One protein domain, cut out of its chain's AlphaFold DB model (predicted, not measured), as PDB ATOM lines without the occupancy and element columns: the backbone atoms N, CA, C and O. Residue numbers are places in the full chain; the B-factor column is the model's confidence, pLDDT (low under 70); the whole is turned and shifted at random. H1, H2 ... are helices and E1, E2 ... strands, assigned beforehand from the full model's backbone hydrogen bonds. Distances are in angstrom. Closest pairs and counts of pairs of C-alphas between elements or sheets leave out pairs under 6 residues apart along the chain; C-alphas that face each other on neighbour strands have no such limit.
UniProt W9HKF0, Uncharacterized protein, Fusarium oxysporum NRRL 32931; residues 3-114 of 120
ATOM      1  N   ILE A   3     180.233 181.526 223.509       88.31
ATOM      2  CA  ILE A   3     180.418 180.217 224.152       88.31
ATOM      3  C   ILE A   3     180.559 180.444 225.662       88.31
ATOM      4  O   ILE A   3     181.251 181.375 226.077       88.31
ATOM      5  N   LYS A   4     179.898 179.621 226.480       88.50
ATOM      6  CA  LYS A   4     180.011 179.643 227.947       88.50
ATOM      7  C   LYS A   4     180.702 178.373 228.427       88.50
ATOM      8  O   LYS A   4     180.356 177.300 227.948       88.50
ATOM      9  N   LEU A   5     181.686 178.499 229.318       83.25
ATOM     10  CA  LEU A   5     182.616 177.408 229.647       83.25
ATOM     11  C   LEU A   5     182.412 176.775 231.034       83.25
ATOM     12  O   LEU A   5     182.880 175.664 231.254       83.25
ATOM     13  N   GLU A   6     181.727 177.459 231.950       82.81
ATOM     14  CA  GLU A   6     181.548 177.031 233.348       82.81
ATOM     15  C   GLU A   6     180.060 176.963 233.700       82.81
ATOM     16  O   GLU A   6     179.573 177.611 234.622       82.81
ATOM     17  N   GLU A   7     179.304 176.218 232.903       86.69
ATOM     18  CA  GLU A   7     177.864 176.098 233.095       86.69
ATOM     19  C   GLU A   7     177.566 174.840 233.911       86.69
ATOM     20  O   GLU A   7     177.928 173.727 233.527       86.69
ATOM     21  N   HIS A   8     176.917 175.007 235.061       88.25
ATOM     22  CA  HIS A   8     176.615 173.886 235.943       88.25
ATOM     23  C   HIS A   8     175.313 173.171 235.557       88.25
ATOM     24  O   HIS A   8     174.380 173.760 234.995       88.25
ATOM     25  N   HIS A   9     175.266 171.882 235.876       88.56
ATOM     26  CA  HIS A   9     174.094 171.025 235.808       88.56
ATOM     27  C   HIS A   9     173.999 170.175 237.078       88.56
ATOM     28  O   HIS A   9     174.999 169.623 237.540       88.56
ATOM     29  N   LEU A  10     172.791 170.064 237.621       87.81
ATOM     30  CA  LEU A  10     172.471 169.181 238.731       87.81
ATOM     31  C   LEU A  10     171.757 167.942 238.189       87.81
ATOM     32  O   LEU A  10     170.598 168.020 237.785       87.81
ATOM     33  N   SER A  11     172.445 166.802 238.202       86.62
ATOM     34  CA  SER A  11     171.853 165.529 237.784       86.62
ATOM     35  C   SER A  11     170.671 165.156 238.670       86.62
ATOM     36  O   SER A  11     170.743 165.245 239.903       86.62
ATOM     37  N   ARG A  12     169.599 164.654 238.049       87.44
ATOM     38  CA  ARG A  12     168.447 164.115 238.778       87.44
ATOM     39  C   ARG A  12     168.846 162.952 239.675       87.44
ATOM     40  O   ARG A  12     168.363 162.880 240.799       87.44
ATOM     41  N   ALA A  13     169.756 162.095 239.208       83.31
ATOM     42  CA  ALA A  13     170.256 160.955 239.971       83.31
ATOM     43  C   ALA A  13     171.020 161.386 241.234       83.31
ATOM     44  O   ALA A  13     170.902 160.738 242.275       83.31
ATOM     45  N   ALA A  14     171.768 162.493 241.162       80.88
ATOM     46  CA  ALA A  14     172.434 163.075 242.324       80.88
ATOM     47  C   ALA A  14     171.421 163.691 243.300       80.88
ATOM     48  O   ALA A  14     171.450 163.375 244.488       80.88
ATOM     49  N   HIS A  15     170.500 164.515 242.791       78.81
ATOM     50  CA  HIS A  15     169.511 165.238 243.597       78.81
ATOM     51  C   HIS A  15     168.504 164.315 244.304       78.81
ATOM     52  O   HIS A  15     168.026 164.637 245.385       78.81
ATOM     53  N   SER A  16     168.168 163.161 243.721       75.19
ATOM     54  CA  SER A  16     167.250 162.196 244.338       75.19
ATOM     55  C   SER A  16     167.905 161.261 245.359       75.19
ATOM     56  O   SER A  16     167.219 160.400 245.906       75.19
ATOM     57  N   SER A  17     169.223 161.346 245.571       68.00
ATOM     58  CA  SER A  17     169.918 160.457 246.507       68.00
ATOM     59  C   SER A  17     169.650 160.857 247.961       68.00
ATOM     60  O   SER A  17     169.580 162.038 248.281       68.00
ATOM     61  N   GLU A  18     169.526 159.883 248.868       64.69
ATOM     62  CA  GLU A  18     169.318 160.145 250.307       64.69
ATOM     63  C   GLU A  18     170.464 160.974 250.916       64.69
ATOM     64  O   GLU A  18     170.250 161.769 251.820       64.69
ATOM     65  N   LEU A  19     171.670 160.848 250.353       64.81
ATOM     66  CA  LEU A  19     172.861 161.604 250.745       64.81
ATOM     67  C   LEU A  19     172.864 163.049 250.227       64.81
ATOM     68  O   LEU A  19     173.700 163.840 250.656       64.81
ATOM     69  N   ALA A  20     171.948 163.402 249.320       64.31
ATOM     70  CA  ALA A  20     171.854 164.748 248.777       64.31
ATOM     71  C   ALA A  20     171.428 165.770 249.831       64.31
ATOM     72  O   ALA A  20     171.832 166.919 249.723       64.31
ATOM     73  N   THR A  21     170.696 165.375 250.882       65.25
ATOM     74  CA  THR A  21     170.152 166.315 251.879       65.25
ATOM     75  C   THR A  21     171.200 167.167 252.598       65.25
ATOM     76  O   THR A  21     170.857 168.243 253.082       65.25
ATOM     77  N   ASP A  22     172.457 166.716 252.635       66.00
ATOM     78  CA  ASP A  22     173.581 167.442 253.240       66.00
ATOM     79  C   ASP A  22     174.361 168.312 252.227       66.00
ATOM     80  O   ASP A  22     175.329 168.985 252.595       66.00
ATOM     81  N   ASP A  23     173.961 168.331 250.951       71.50
ATOM     82  CA  ASP A  23     174.565 169.179 249.923       71.50
ATOM     83  C   ASP A  23     174.185 170.656 250.135       71.50
ATOM     84  O   ASP A  23     172.996 170.972 250.267       71.50
ATOM     85  N   PRO A  24     175.147 171.598 250.078       73.19
ATOM     86  CA  PRO A  24     174.864 173.034 250.068       73.19
ATOM     87  C   PRO A  24     173.796 173.477 249.051       73.19
ATOM     88  O   PRO A  24     173.117 174.481 249.276       73.19
ATOM     89  N   ILE A  25     173.614 172.734 247.954       76.81
ATOM     90  CA  ILE A  25     172.582 172.984 246.943       76.81
ATOM     91  C   ILE A  25     171.157 172.822 247.486       76.81
ATOM     92  O   ILE A  25     170.275 173.540 247.023       76.81
ATOM     93  N   HIS A  26     170.903 171.984 248.499       76.06
ATOM     94  CA  HIS A  26     169.554 171.837 249.075       76.06
ATOM     95  C   HIS A  26     169.018 173.123 249.721       76.06
ATOM     96  O   HIS A  26     167.808 173.274 249.888       76.06
ATOM     97  N   GLY A  27     169.895 174.075 250.057       78.19
ATOM     98  CA  GLY A  27     169.496 175.390 250.556       78.19
ATOM     99  C   GLY A  27     169.019 176.363 249.470       78.19
ATOM    100  O   GLY A  27     168.575 177.466 249.798       78.19
ATOM    101  N   PHE A  28     169.136 176.016 248.185       84.94
ATOM    102  CA  PHE A  28     168.774 176.922 247.098       84.94
ATOM    103  C   PHE A  28     167.260 176.954 246.852       84.94
ATOM    104  O   PHE A  28     166.569 175.950 247.025       84.94
ATOM    105  N   PRO A  29     166.713 178.094 246.390       88.50
ATOM    106  CA  PRO A  29     165.318 178.160 245.974       88.50
ATOM    107  C   PRO A  29     165.015 177.143 244.867       88.50
ATOM    108  O   PRO A  29     165.805 176.994 243.933       88.50
ATOM    109  N   ASN A  30     163.821 176.542 244.893       86.44
ATOM    110  CA  ASN A  30     163.374 175.597 243.857       86.44
ATOM    111  C   ASN A  30     163.490 176.167 242.434       86.44
ATOM    112  O   ASN A  30     163.755 175.431 241.492       86.44
ATOM    113  N   SER A  31     163.338 177.484 242.262       88.12
ATOM    114  CA  SER A  31     163.517 178.143 240.964       88.12
ATOM    115  C   SER A  31     164.949 178.053 240.425       88.12
ATOM    116  O   SER A  31     165.134 178.012 239.213       88.12
ATOM    117  N   ILE A  32     165.958 178.012 241.298       87.44
ATOM    118  CA  ILE A  32     167.359 177.801 240.919       87.44
ATOM    119  C   ILE A  32     167.613 176.317 240.660       87.44
ATOM    120  O   ILE A  32     168.219 175.981 239.646       87.44
ATOM    121  N   ILE A  33     167.094 175.433 241.518       88.44
ATOM    122  CA  ILE A  33     167.205 173.977 241.336       88.44
ATOM    123  C   ILE A  33     166.625 173.545 239.992       88.44
ATOM    124  O   ILE A  33     167.297 172.858 239.229       88.44
ATOM    125  N   ASN A  34     165.427 174.022 239.650       88.94
ATOM    126  CA  ASN A  34     164.780 173.707 238.380       88.94
ATOM    127  C   ASN A  34     165.656 174.098 237.181       88.94
ATOM    128  O   ASN A  34     165.775 173.317 236.245       88.94
ATOM    129  N   LYS A  35     166.339 175.250 237.238       89.44
ATOM    130  CA  LYS A  35     167.262 175.692 236.178       89.44
ATOM    131  C   LYS A  35     168.541 174.861 236.094       89.44
ATOM    132  O   LYS A  35     169.084 174.697 235.007       89.44
ATOM    133  N   LEU A  36     169.051 174.371 237.223       89.06
ATOM    134  CA  LEU A  36     170.243 173.516 237.252       89.06
ATOM    135  C   LEU A  36     169.940 172.107 236.726       89.06
ATOM    136  O   LEU A  36     170.797 171.495 236.088       89.06
ATOM    137  N   VAL A  37     168.735 171.604 236.991       90.38
ATOM    138  CA  VAL A  37     168.269 170.285 236.544       90.38
ATOM    139  C   VAL A  37     167.832 170.301 235.074       90.38
ATOM    140  O   VAL A  37     167.928 169.278 234.399       90.38
ATOM    141  N   ASP A  38     167.369 171.443 234.567       89.88
ATOM    142  CA  ASP A  38     166.922 171.580 233.185       89.88
ATOM    143  C   ASP A  38     168.089 171.528 232.179       89.88
ATOM    144  O   ASP A  38     169.064 172.286 232.257       89.88
ATOM    145  N   LEU A  39     167.972 170.611 231.220       87.62
ATOM    146  CA  LEU A  39     168.846 170.462 230.052       87.62
ATOM    147  C   LEU A  39     168.039 170.455 228.745       87.62
ATOM    148  O   LEU A  39     168.586 170.123 227.693       87.62
ATOM    149  N   ASP A  40     166.760 170.821 228.815       86.44
ATOM    150  CA  ASP A  40     165.809 170.715 227.721       86.44
ATOM    151  C   ASP A  40     165.384 172.124 227.247       86.44
ATOM    152  O   ASP A  40     166.196 173.058 227.176       86.44
ATOM    153  N   ASP A  41     164.118 172.277 226.858       86.69
ATOM    154  CA  ASP A  41     163.618 173.411 226.082       86.69
ATOM    155  C   ASP A  41     163.789 174.773 226.769       86.69
ATOM    156  O   ASP A  41     164.066 175.766 226.092       86.69
ATOM    157  N   GLU A  42     163.640 174.867 228.096       90.56
ATOM    158  CA  GLU A  42     163.735 176.156 228.793       90.56
ATOM    159  C   GLU A  42     165.181 176.678 228.795       90.56
ATOM    160  O   GLU A  42     165.418 177.853 228.494       90.56
ATOM    161  N   ARG A  43     166.173 175.823 229.046       91.75
ATOM    162  CA  ARG A  43     167.592 176.180 228.955       91.75
ATOM    163  C   ARG A  43     167.993 176.547 227.534       91.75
ATOM    164  O   ARG A  43     168.663 177.563 227.347       91.75
ATOM    165  N   ILE A  44     167.553 175.784 226.532       91.56
ATOM    166  CA  ILE A  44     167.828 176.094 225.122       91.56
ATOM    167  C   ILE A  44     167.204 177.434 224.721       91.56
ATOM    168  O   ILE A  44     167.894 178.278 224.146       91.56
ATOM    169  N   LYS A  45     165.949 177.683 225.104       92.75
ATOM    170  CA  LYS A  45     165.279 178.967 224.871       92.75
ATOM    171  C   LYS A  45     166.050 180.125 225.510       92.75
ATOM    172  O   LYS A  45     166.297 181.131 224.851       92.75
ATOM    173  N   ASN A  46     166.487 179.973 226.761       91.81
ATOM    174  CA  ASN A  46     167.313 180.981 227.431       91.81
ATOM    175  C   ASN A  46     168.637 181.221 226.684       91.81
ATOM    176  O   ASN A  46     169.091 182.361 226.581       91.81
ATOM    177  N   MET A  47     169.265 180.175 226.141       92.94
ATOM    178  CA  MET A  47     170.470 180.326 225.325       92.94
ATOM    179  C   MET A  47     170.197 181.107 224.033       92.94
ATOM    180  O   MET A  47     171.015 181.950 223.665       92.94
ATOM    181  N   ASP A  48     169.070 180.858 223.364       93.50
ATOM    182  CA  ASP A  48     168.668 181.573 222.145       93.50
ATOM    183  C   ASP A  48     168.426 183.061 222.427       93.50
ATOM    184  O   ASP A  48     169.018 183.922 221.773       93.50
ATOM    185  N   GLU A  49     167.640 183.372 223.461       95.38
ATOM    186  CA  GLU A  49     167.326 184.747 223.878       95.38
ATOM    187  C   GLU A  49     168.584 185.552 224.244       95.38
ATOM    188  O   GLU A  49     168.653 186.759 224.012       95.38
ATOM    189  N   ASN A  50     169.612 184.878 224.766       93.19
ATOM    190  CA  ASN A  50     170.865 185.500 225.193       93.19
ATOM    191  C   ASN A  50     172.009 185.361 224.171       93.19
ATOM    192  O   ASN A  50     173.157 185.686 224.484       93.19
ATOM    193  N   ASN A  51     171.729 184.911 222.942       92.38
ATOM    194  CA  ASN A  51     172.725 184.712 221.879       92.38
ATOM    195  C   ASN A  51     173.915 183.812 222.291       92.38
ATOM    196  O   ASN A  51     175.058 184.014 221.849       92.38
ATOM    197  N   VAL A  52     173.661 182.811 223.135       92.25
ATOM    198  CA  VAL A  52     174.634 181.787 223.529       92.25
ATOM    199  C   VAL A  52     174.577 180.657 222.509       92.25
ATOM    200  O   VAL A  52     173.533 180.040 222.334       92.25
ATOM    201  N   ALA A  53     175.689 180.378 221.828       88.94
ATOM    202  CA  ALA A  53     175.817 179.310 220.833       88.94
ATOM    203  C   ALA A  53     176.070 177.938 221.464       88.94
ATOM    204  O   ALA A  53     175.500 176.945 221.020       88.94
ATOM    205  N   ILE A  54     176.935 177.884 222.475       89.81
ATOM    206  CA  ILE A  54     177.337 176.635 223.124       89.81
ATOM    207  C   ILE A  54     177.463 176.889 224.621       89.81
ATOM    208  O   ILE A  54     178.058 177.889 225.034       89.81
ATOM    209  N   GLN A  55     176.941 175.963 225.417       89.81
ATOM    210  CA  GLN A  55     177.288 175.835 226.825       89.81
ATOM    211  C   GLN A  55     178.128 174.579 227.021       89.81
ATOM    212  O   GLN A  55     177.748 173.482 226.610       89.81
ATOM    213  N   VAL A  56     179.287 174.750 227.640       87.12
ATOM    214  CA  VAL A  56     180.116 173.646 228.094       87.12
ATOM    215  C   VAL A  56     179.711 173.342 229.532       87.12
ATOM    216  O   VAL A  56     179.857 174.176 230.424       87.12
ATOM    217  N   LEU A  57     179.130 172.161 229.716       86.44
ATOM    218  CA  LEU A  57     178.472 171.744 230.942       86.44
ATOM    219  C   LEU A  57     179.429 170.989 231.864       86.44
ATOM    220  O   LEU A  57     180.265 170.194 231.419       86.44
ATOM    221  N   SER A  58     179.258 171.203 233.163       84.44
ATOM    222  CA  SER A  58     179.890 170.442 234.237       84.44
ATOM    223  C   SER A  58     178.867 170.133 235.325       84.44
ATOM    224  O   SER A  58     177.894 170.863 235.508       84.44
ATOM    225  N   HIS A  59     179.077 169.050 236.062       84.69
ATOM    226  CA  HIS A  59     178.228 168.746 237.209       84.69
ATOM    227  C   HIS A  59     178.431 169.761 238.332       84.69
ATOM    228  O   HIS A  59     179.519 170.320 238.497       84.69
ATOM    229  N   THR A  60     177.393 169.973 239.131       80.50
ATOM    230  CA  THR A  60     177.520 170.699 240.391       80.50
ATOM    231  C   THR A  60     178.487 169.981 241.345       80.50
ATOM    232  O   THR A  60     178.591 168.749 241.306       80.50
ATOM    233  N   PRO A  61     179.213 170.714 242.207       70.94
ATOM    234  CA  PRO A  61     180.099 170.105 243.194       70.94
ATOM    235  C   PRO A  61     179.327 169.174 244.134       70.94
ATOM    236  O   PRO A  61     178.332 169.585 244.709       70.94
ATOM    237  N   THR A  62     179.802 167.941 244.309       71.88
ATOM    238  CA  THR A  62     179.243 166.957 245.249       71.88
ATOM    239  C   THR A  62     180.340 165.975 245.675       71.88
ATOM    240  O   THR A  62     181.218 165.636 244.877       71.88
ATOM    241  N   ASN A  63     180.345 165.549 246.943       69.38
ATOM    242  CA  ASN A  63     181.390 164.689 247.524       69.38
ATOM    243  C   ASN A  63     180.861 163.411 248.201       69.38
ATOM    244  O   ASN A  63     181.654 162.655 248.761       69.38
ATOM    245  N   PHE A  64     179.559 163.153 248.133       72.94
ATOM    246  CA  PHE A  64     178.892 162.067 248.863       72.94
ATOM    247  C   PHE A  64     178.242 161.024 247.935       72.94
ATOM    248  O   PHE A  64     177.606 160.089 248.410       72.94
ATOM    249  N   LEU A  65     178.401 161.140 246.610       77.50
ATOM    250  CA  LEU A  65     177.791 160.205 245.661       77.50
ATOM    251  C   LEU A  65     178.482 158.837 245.638       77.50
ATOM    252  O   LEU A  65     179.710 158.719 245.682       77.50
ATOM    253  N   THR A  66     177.672 157.793 245.469       82.50
ATOM    254  CA  THR A  66     178.165 156.439 245.200       82.50
ATOM    255  C   THR A  66     178.696 156.322 243.768       82.50
ATOM    256  O   THR A  66     178.377 157.131 242.893       82.50
ATOM    257  N   ALA A  67     179.485 155.279 243.490       81.19
ATOM    258  CA  ALA A  67     179.974 155.009 242.137       81.19
ATOM    259  C   ALA A  67     178.831 154.796 241.123       81.19
ATOM    260  O   ALA A  67     178.940 155.242 239.984       81.19
ATOM    261  N   GLU A  68     177.739 154.154 241.543       83.06
ATOM    262  CA  GLU A  68     176.553 153.929 240.710       83.06
ATOM    263  C   GLU A  68     175.865 155.250 240.357       83.06
ATOM    264  O   GLU A  68     175.597 155.516 239.186       83.06
ATOM    265  N   THR A  69     175.677 156.132 241.345       83.12
ATOM    266  CA  THR A  69     175.094 157.457 241.110       83.12
ATOM    267  C   THR A  69     175.972 158.299 240.186       83.12
ATOM    268  O   THR A  69     175.455 158.937 239.280       83.12
ATOM    269  N   ILE A  70     177.302 158.251 240.333       82.12
ATOM    270  CA  ILE A  70     178.230 158.962 239.433       82.12
ATOM    271  C   ILE A  70     178.088 158.486 237.979       82.12
ATOM    272  O   ILE A  70     178.136 159.307 237.059       82.12
ATOM    273  N   ILE A  71     177.931 157.177 237.755       83.06
ATOM    274  CA  ILE A  71     177.703 156.628 236.412       83.06
ATOM    275  C   ILE A  71     176.381 157.160 235.856       83.06
ATOM    276  O   ILE A  71     176.380 157.706 234.755       83.06
ATOM    277  N   ALA A  72     175.303 157.103 236.642       86.00
ATOM    278  CA  ALA A  72     173.999 157.621 236.239       86.00
ATOM    279  C   ALA A  72     174.041 159.121 235.888       86.00
ATOM    280  O   ALA A  72     173.508 159.516 234.853       86.00
ATOM    281  N   CYS A  73     174.743 159.946 236.676       86.38
ATOM    282  CA  CYS A  73     174.935 161.368 236.378       86.38
ATOM    283  C   CYS A  73     175.640 161.581 235.030       86.38
ATOM    284  O   CYS A  73     175.255 162.440 234.236       86.38
ATOM    285  N   ASN A  74     176.700 160.814 234.760       85.06
ATOM    286  CA  ASN A  74     177.437 160.929 233.503       85.06
ATOM    287  C   ASN A  74     176.603 160.452 232.306       85.06
ATOM    288  O   ASN A  74     176.664 161.082 231.249       85.06
ATOM    289  N   ASP A  75     175.814 159.389 232.466       86.31
ATOM    290  CA  ASP A  75     174.933 158.876 231.415       86.31
ATOM    291  C   ASP A  75     173.792 159.854 231.092       86.31
ATOM    292  O   ASP A  75     173.495 160.064 229.913       86.31
ATOM    293  N   GLU A  76     173.208 160.503 232.107       87.44
ATOM    294  CA  GLU A  76     172.209 161.573 231.951       87.44
ATOM    295  C   GLU A  76     172.779 162.732 231.124       87.44
ATOM    296  O   GLU A  76     172.215 163.115 230.095       87.44
ATOM    297  N   LEU A  77     173.956 163.233 231.506       85.88
ATOM    298  CA  LEU A  77     174.601 164.340 230.802       85.88
ATOM    299  C   LEU A  77     175.016 163.956 229.374       85.88
ATOM    300  O   LEU A  77     174.827 164.732 228.435       85.88
ATOM    301  N   ALA A  78     175.529 162.741 229.171       83.38
ATOM    302  CA  ALA A  78     175.856 162.234 227.842       83.38
ATOM    303  C   ALA A  78     174.605 162.091 226.958       83.38
ATOM    304  O   ALA A  78     174.659 162.371 225.759       83.38
ATOM    305  N   ALA A  79     173.470 161.668 227.521       86.06
ATOM    306  CA  ALA A  79     172.201 161.612 226.804       86.06
ATOM    307  C   ALA A  79     171.731 163.010 226.375       86.06
ATOM    308  O   ALA A  79     171.419 163.194 225.196       86.06
ATOM    309  N   ALA A  80     171.783 163.995 227.274       85.00
ATOM    310  CA  ALA A  80     171.410 165.376 226.975       85.00
ATOM    311  C   ALA A  80     172.299 166.009 225.890       85.00
ATOM    312  O   ALA A  80     171.800 166.621 224.945       85.00
ATOM    313  N   ILE A  81     173.619 165.797 225.956       85.00
ATOM    314  CA  ILE A  81     174.553 166.263 224.920       85.00
ATOM    315  C   ILE A  81     174.258 165.594 223.575       85.00
ATOM    316  O   ILE A  81     174.278 166.256 222.541       85.00
ATOM    317  N   ARG A  82     173.955 164.290 223.559       83.94
ATOM    318  CA  ARG A  82     173.600 163.584 222.316       83.94
ATOM    319  C   ARG A  82     172.306 164.108 221.696       83.94
ATOM    320  O   ARG A  82     172.247 164.191 220.471       83.94
ATOM    321  N   ALA A  83     171.311 164.451 222.512       84.94
ATOM    322  CA  ALA A  83     170.048 165.020 222.049       84.94
ATOM    323  C   ALA A  83     170.227 166.444 221.491       84.94
ATOM    324  O   ALA A  83     169.634 166.782 220.470       84.94
ATOM    325  N   ASN A  84     171.114 167.237 222.098       82.94
ATOM    326  CA  ASN A  84     171.297 168.661 221.807       82.94
ATOM    327  C   ASN A  84     172.711 168.988 221.284       82.94
ATOM    328  O   ASN A  84     173.289 170.024 221.621       82.94
ATOM    329  N   LYS A  85     173.273 168.113 220.435       72.94
ATOM    330  CA  LYS A  85     174.681 168.149 219.975       72.94
ATOM    331  C   LYS A  85     175.247 169.507 219.534       72.94
ATOM    332  O   LYS A  85     176.415 169.744 219.821       72.94
ATOM    333  N   PRO A  86     174.521 170.399 218.831       80.62
ATOM    334  CA  PRO A  86     175.095 171.692 218.455       80.62
ATOM    335  C   PRO A  86     175.094 172.726 219.595       80.62
ATOM    336  O   PRO A  86     175.685 173.789 219.435       80.62
ATOM    337  N   ARG A  87     174.414 172.458 220.720       84.69
ATOM    338  CA  ARG A  87     174.179 173.426 221.806       84.69
ATOM    339  C   ARG A  87     174.969 173.105 223.074       84.69
ATOM    340  O   ARG A  87     175.371 174.033 223.774       84.69
ATOM    341  N   PHE A  88     175.239 171.831 223.356       82.44
ATOM    342  CA  PHE A  88     175.974 171.418 224.554       82.44
ATOM    343  C   PHE A  88     177.277 170.692 224.240       82.44
ATOM    344  O   PHE A  88     177.360 169.899 223.306       82.44
ATOM    345  N   SER A  89     178.277 170.928 225.085       79.75
ATOM    346  CA  SER A  89     179.519 170.158 225.136       79.75
ATOM    347  C   SER A  89     179.847 169.801 226.586       79.75
ATOM    348  O   SER A  89     179.374 170.461 227.508       79.75
ATOM    349  N   LEU A  90     180.643 168.755 226.807       70.19
ATOM    350  CA  LEU A  90     181.050 168.330 228.148       70.19
ATOM    351  C   LEU A  90     182.405 168.943 228.499       70.19
ATOM    352  O   LEU A  90     183.382 168.673 227.802       70.19
ATOM    353  N   ALA A  91     182.486 169.703 229.595       58.38
ATOM    354  CA  ALA A  91     183.766 170.220 230.082       58.38
ATOM    355  C   ALA A  91     184.577 169.070 230.676       58.38
ATOM    356  O   ALA A  91     185.710 168.815 230.276       58.38
ATOM    357  N   LEU A  92     183.980 168.377 231.650       56.88
ATOM    358  CA  LEU A  92     184.633 167.371 232.476       56.88
ATOM    359  C   LEU A  92     183.572 166.426 233.079       56.88
ATOM    360  O   LEU A  92     182.594 166.915 233.650       56.88
ATOM    361  N   PRO A  93     183.740 165.090 233.020       58.91
ATOM    362  CA  PRO A  93     182.958 164.178 233.858       58.91
ATOM    363  C   PRO A  93     183.268 164.419 235.347       58.91
ATOM    364  O   PRO A  93     184.377 164.854 235.677       58.91
ATOM    365  N   LEU A  94     182.315 164.121 236.247       52.62
ATOM    366  CA  LEU A  94     182.516 164.212 237.708       52.62
ATOM    367  C   LEU A  94     183.852 163.553 238.096       52.62
ATOM    368  O   LEU A  94     184.130 162.400 237.764       52.62
ATOM    369  N   PHE A  95     184.725 164.346 238.713       45.94
ATOM    370  CA  PHE A  95     186.174 164.154 238.710       45.94
ATOM    371  C   PHE A  95     186.669 162.866 239.422       45.94
ATOM    372  O   PHE A  95     186.162 162.445 240.456       45.94
ATOM    373  N   LYS A  96     187.789 162.334 238.902       35.72
ATOM    374  CA  LYS A  96     188.851 161.524 239.555       35.72
ATOM    375  C   LYS A  96     188.646 160.056 239.960       35.72
ATOM    376  O   LYS A  96     189.562 159.505 240.575       35.72
ATOM    377  N   ARG A  97     187.566 159.365 239.581       38.25
ATOM    378  CA  ARG A  97     187.508 157.898 239.795       38.25
ATOM    379  C   ARG A  97     186.625 157.099 238.836       38.25
ATOM    380  O   ARG A  97     186.122 156.048 239.212       38.25
ATOM    381  N   VAL A  98     186.474 157.547 237.589       46.38
ATOM    382  CA  VAL A  98     185.787 156.755 236.561       46.38
ATOM    383  C   VAL A  98     186.787 156.218 235.541       46.38
ATOM    384  O   VAL A  98     187.556 156.957 234.933       46.38
ATOM    385  N   ILE A  99     186.757 154.893 235.440       45.44
ATOM    386  CA  ILE A  99     187.245 153.979 234.406       45.44
ATOM    387  C   ILE A  99     187.747 154.700 233.130       45.44
ATOM    388  O   ILE A  99     186.980 155.441 232.513       45.44
ATOM    389  N   PRO A 100     188.985 154.433 232.661       46.53
ATOM    390  CA  PRO A 100     189.600 155.076 231.487       46.53
ATOM    391  C   PRO A 100     188.740 155.135 230.210       46.53
ATOM    392  O   PRO A 100     188.962 155.982 229.344       46.53
ATOM    393  N   SER A 101     187.748 154.252 230.068       45.34
ATOM    394  CA  SER A 101     186.805 154.238 228.946       45.34
ATOM    395  C   SER A 101     185.934 155.499 228.858       45.34
ATOM    396  O   SER A 101     185.648 155.948 227.750       45.34
ATOM    397  N   GLN A 102     185.562 156.104 229.990       44.31
ATOM    398  CA  GLN A 102     184.668 157.269 230.041       44.31
ATOM    399  C   GLN A 102     185.408 158.583 229.738       44.31
ATOM    400  O   GLN A 102     184.900 159.431 229.008       44.31
ATOM    401  N   GLN A 103     186.672 158.709 230.169       47.84
ATOM    402  CA  GLN A 103     187.546 159.822 229.754       47.84
ATOM    403  C   GLN A 103     187.763 159.844 228.233       47.84
ATOM    404  O   GLN A 103     187.806 160.904 227.610       47.84
ATOM    405  N   ARG A 104     187.858 158.660 227.613       42.47
ATOM    406  CA  ARG A 104     188.061 158.519 226.166       42.47
ATOM    407  C   ARG A 104     186.834 158.918 225.341       42.47
ATOM    408  O   ARG A 104     187.005 159.306 224.190       42.47
ATOM    409  N   MET A 105     185.628 158.805 225.899       42.22
ATOM    410  CA  MET A 105     184.386 159.216 225.232       42.22
ATOM    411  C   MET A 105     184.282 160.745 225.189       42.22
ATOM    412  O   MET A 105     184.140 161.307 224.107       42.22
ATOM    413  N   SER A 106     184.527 161.410 226.327       50.19
ATOM    414  CA  SER A 106     184.556 162.879 226.425       50.19
ATOM    415  C   SER A 106     185.538 163.511 225.431       50.19
ATOM    416  O   SER A 106     185.157 164.408 224.684       50.19
ATOM    417  N   LEU A 107     186.770 162.998 225.333       45.91
ATOM    418  CA  LEU A 107     187.762 163.547 224.400       45.91
ATOM    419  C   LEU A 107     187.365 163.368 222.928       45.91
ATOM    420  O   LEU A 107     187.600 164.265 222.127       45.91
ATOM    421  N   LYS A 108     186.743 162.239 222.560       50.06
ATOM    422  CA  LYS A 108     186.306 161.997 221.176       50.06
ATOM    423  C   LYS A 108     185.141 162.894 220.773       50.06
ATOM    424  O   LYS A 108     185.156 163.409 219.662       50.06
ATOM    425  N   ASP A 109     184.171 163.105 221.655       42.69
ATOM    426  CA  ASP A 109     183.018 163.960 221.357       42.69
ATOM    427  C   ASP A 109     183.407 165.450 221.311       42.69
ATOM    428  O   ASP A 109     182.916 166.186 220.453       42.69
ATOM    429  N   VAL A 110     184.386 165.874 222.124       42.12
ATOM    430  CA  VAL A 110     185.019 167.202 222.005       42.12
ATOM    431  C   VAL A 110     185.773 167.340 220.675       42.12
ATOM    432  O   VAL A 110     185.610 168.344 219.983       42.12
ATOM    433  N   SER A 111     186.535 166.322 220.252       36.03
ATOM    434  CA  SER A 111     187.223 166.329 218.950       36.03
ATOM    435  C   SER A 111     186.272 166.291 217.747       36.03
ATOM    436  O   SER A 111     186.627 166.789 216.686       36.03
ATOM    437  N   ILE A 112     185.063 165.734 217.883       37.56
ATOM    438  CA  ILE A 112     184.044 165.748 216.818       37.56
ATOM    439  C   ILE A 112     183.359 167.123 216.730       37.56
ATOM    440  O   ILE A 112     183.004 167.557 215.636       37.56
ATOM    441  N   SER A 113     183.211 167.837 217.854       36.72
ATOM    442  CA  SER A 113     182.710 169.220 217.868       36.72
ATOM    443  C   SER A 113     183.732 170.232 217.335       36.72
ATOM    444  O   SER A 113     183.337 171.278 216.822       36.72
ATOM    445  N   MET A 114     185.031 169.945 217.451       34.09
ATOM    446  CA  MET A 114     186.117 170.749 216.884       34.09
ATOM    447  C   MET A 114     186.560 170.127 215.561       34.09
ATOM    448  O   MET A 114     187.609 169.497 215.473       34.09
TER     449      MET A 114
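This is residues 3 to 114 of the 120 residues of an uncharacterized protein of Fusarium oxysporum NRRL 32931 (UniProt W9HKF0). A small, strongly twisted sheet of three parallel strands forms a wall, with the long helix H6 running along one face and H5 slanting over E2 on that same face; H7 packs by the edge strand E3. The short helices H1, H2 and H3 trail off past the ends of the strands where E1 finishes, and the chain comes back through H4. The printed part has 112 residues, with seven named helices and three named strands in the order E1 H1 H2 H3 H4 H5 E2 H6 E3 H7; the sheet runs E1 E2 E3, and the class is mixed, helices and strands. It is compact, with a radius of gyration of the C-alphas of 14.0 A, and flat, spanning 37 by 36 by 19 A.

Start with E1, residues 3 to 9, an edge strand parallel to its neighbour E2, residues 52 to 59, at 36 degrees; N 9 and O 58 are within hydrogen-bond range at 2.8 A. H1, residues 12 to 15, touches H6, residues 67 to 83, through residues 69 to 73 of H6 alone; their closest C-alphas, Ala 13 and Cys 73, are 5.9 A apart. H2, residues 18 to 22, and H3, residues 24 to 27, are not on the sheet. H4, residues 30 to 37, only grazes it with residues 33 to 37, the closest C-alphas being His 9 and Leu 36 at 4.8 A. H5, residues 41 to 49, is over E2 at a height of 9.2 A over the sheet, by a local plane fitted to just 6 C-alphas. H6, on the same face, makes two layers with the sheet, helix over strands: its height is 10.2 A, and it runs along the strands, at 2 degrees to E2 on the local plane. E3, residues 88 to 92, is parallel to E2, with N 57 and O 89 at 2.8 A; E2, H6, E3 is a strand-helix-strand unit, two parallel neighbours joined through a helix, with a right-handed crossover. H7, residues 100 to 113, only grazes the sheet; its closest C-alpha to E3 is Ser 106, 6.7 A from that of Leu 90. Every O i to N i+4 pair is within range in H5, H6 and H7, against 3 of 4 in H4 and 0 of 1 in H2, where 0 of 2 O i to N i+3 pairs are; H1 and H3 are too short for an i+4 pair.

Find C-alpha 3 at (180.418, 180.217, 224.152), where E1 begins its 16.1 A. E2 covers 19.2 A. H6 starts at C-alpha 67, (179.974, 155.009, 242.137), and runs 24.5 A. H7, 20.8 A long, ends at C-alpha 113, (182.710, 169.220, 217.868).

The C-alphas farthest apart are those of Glu 18 and Met 114, at 38.9 A. The printed part has no cut and no long link. Residues 27 to 32, of which 30 to 32 belong to H4, stand free. Mean pLDDT of the printed part is 75.1; residues 17 to 22, 63 and 91 to 114 are under 70.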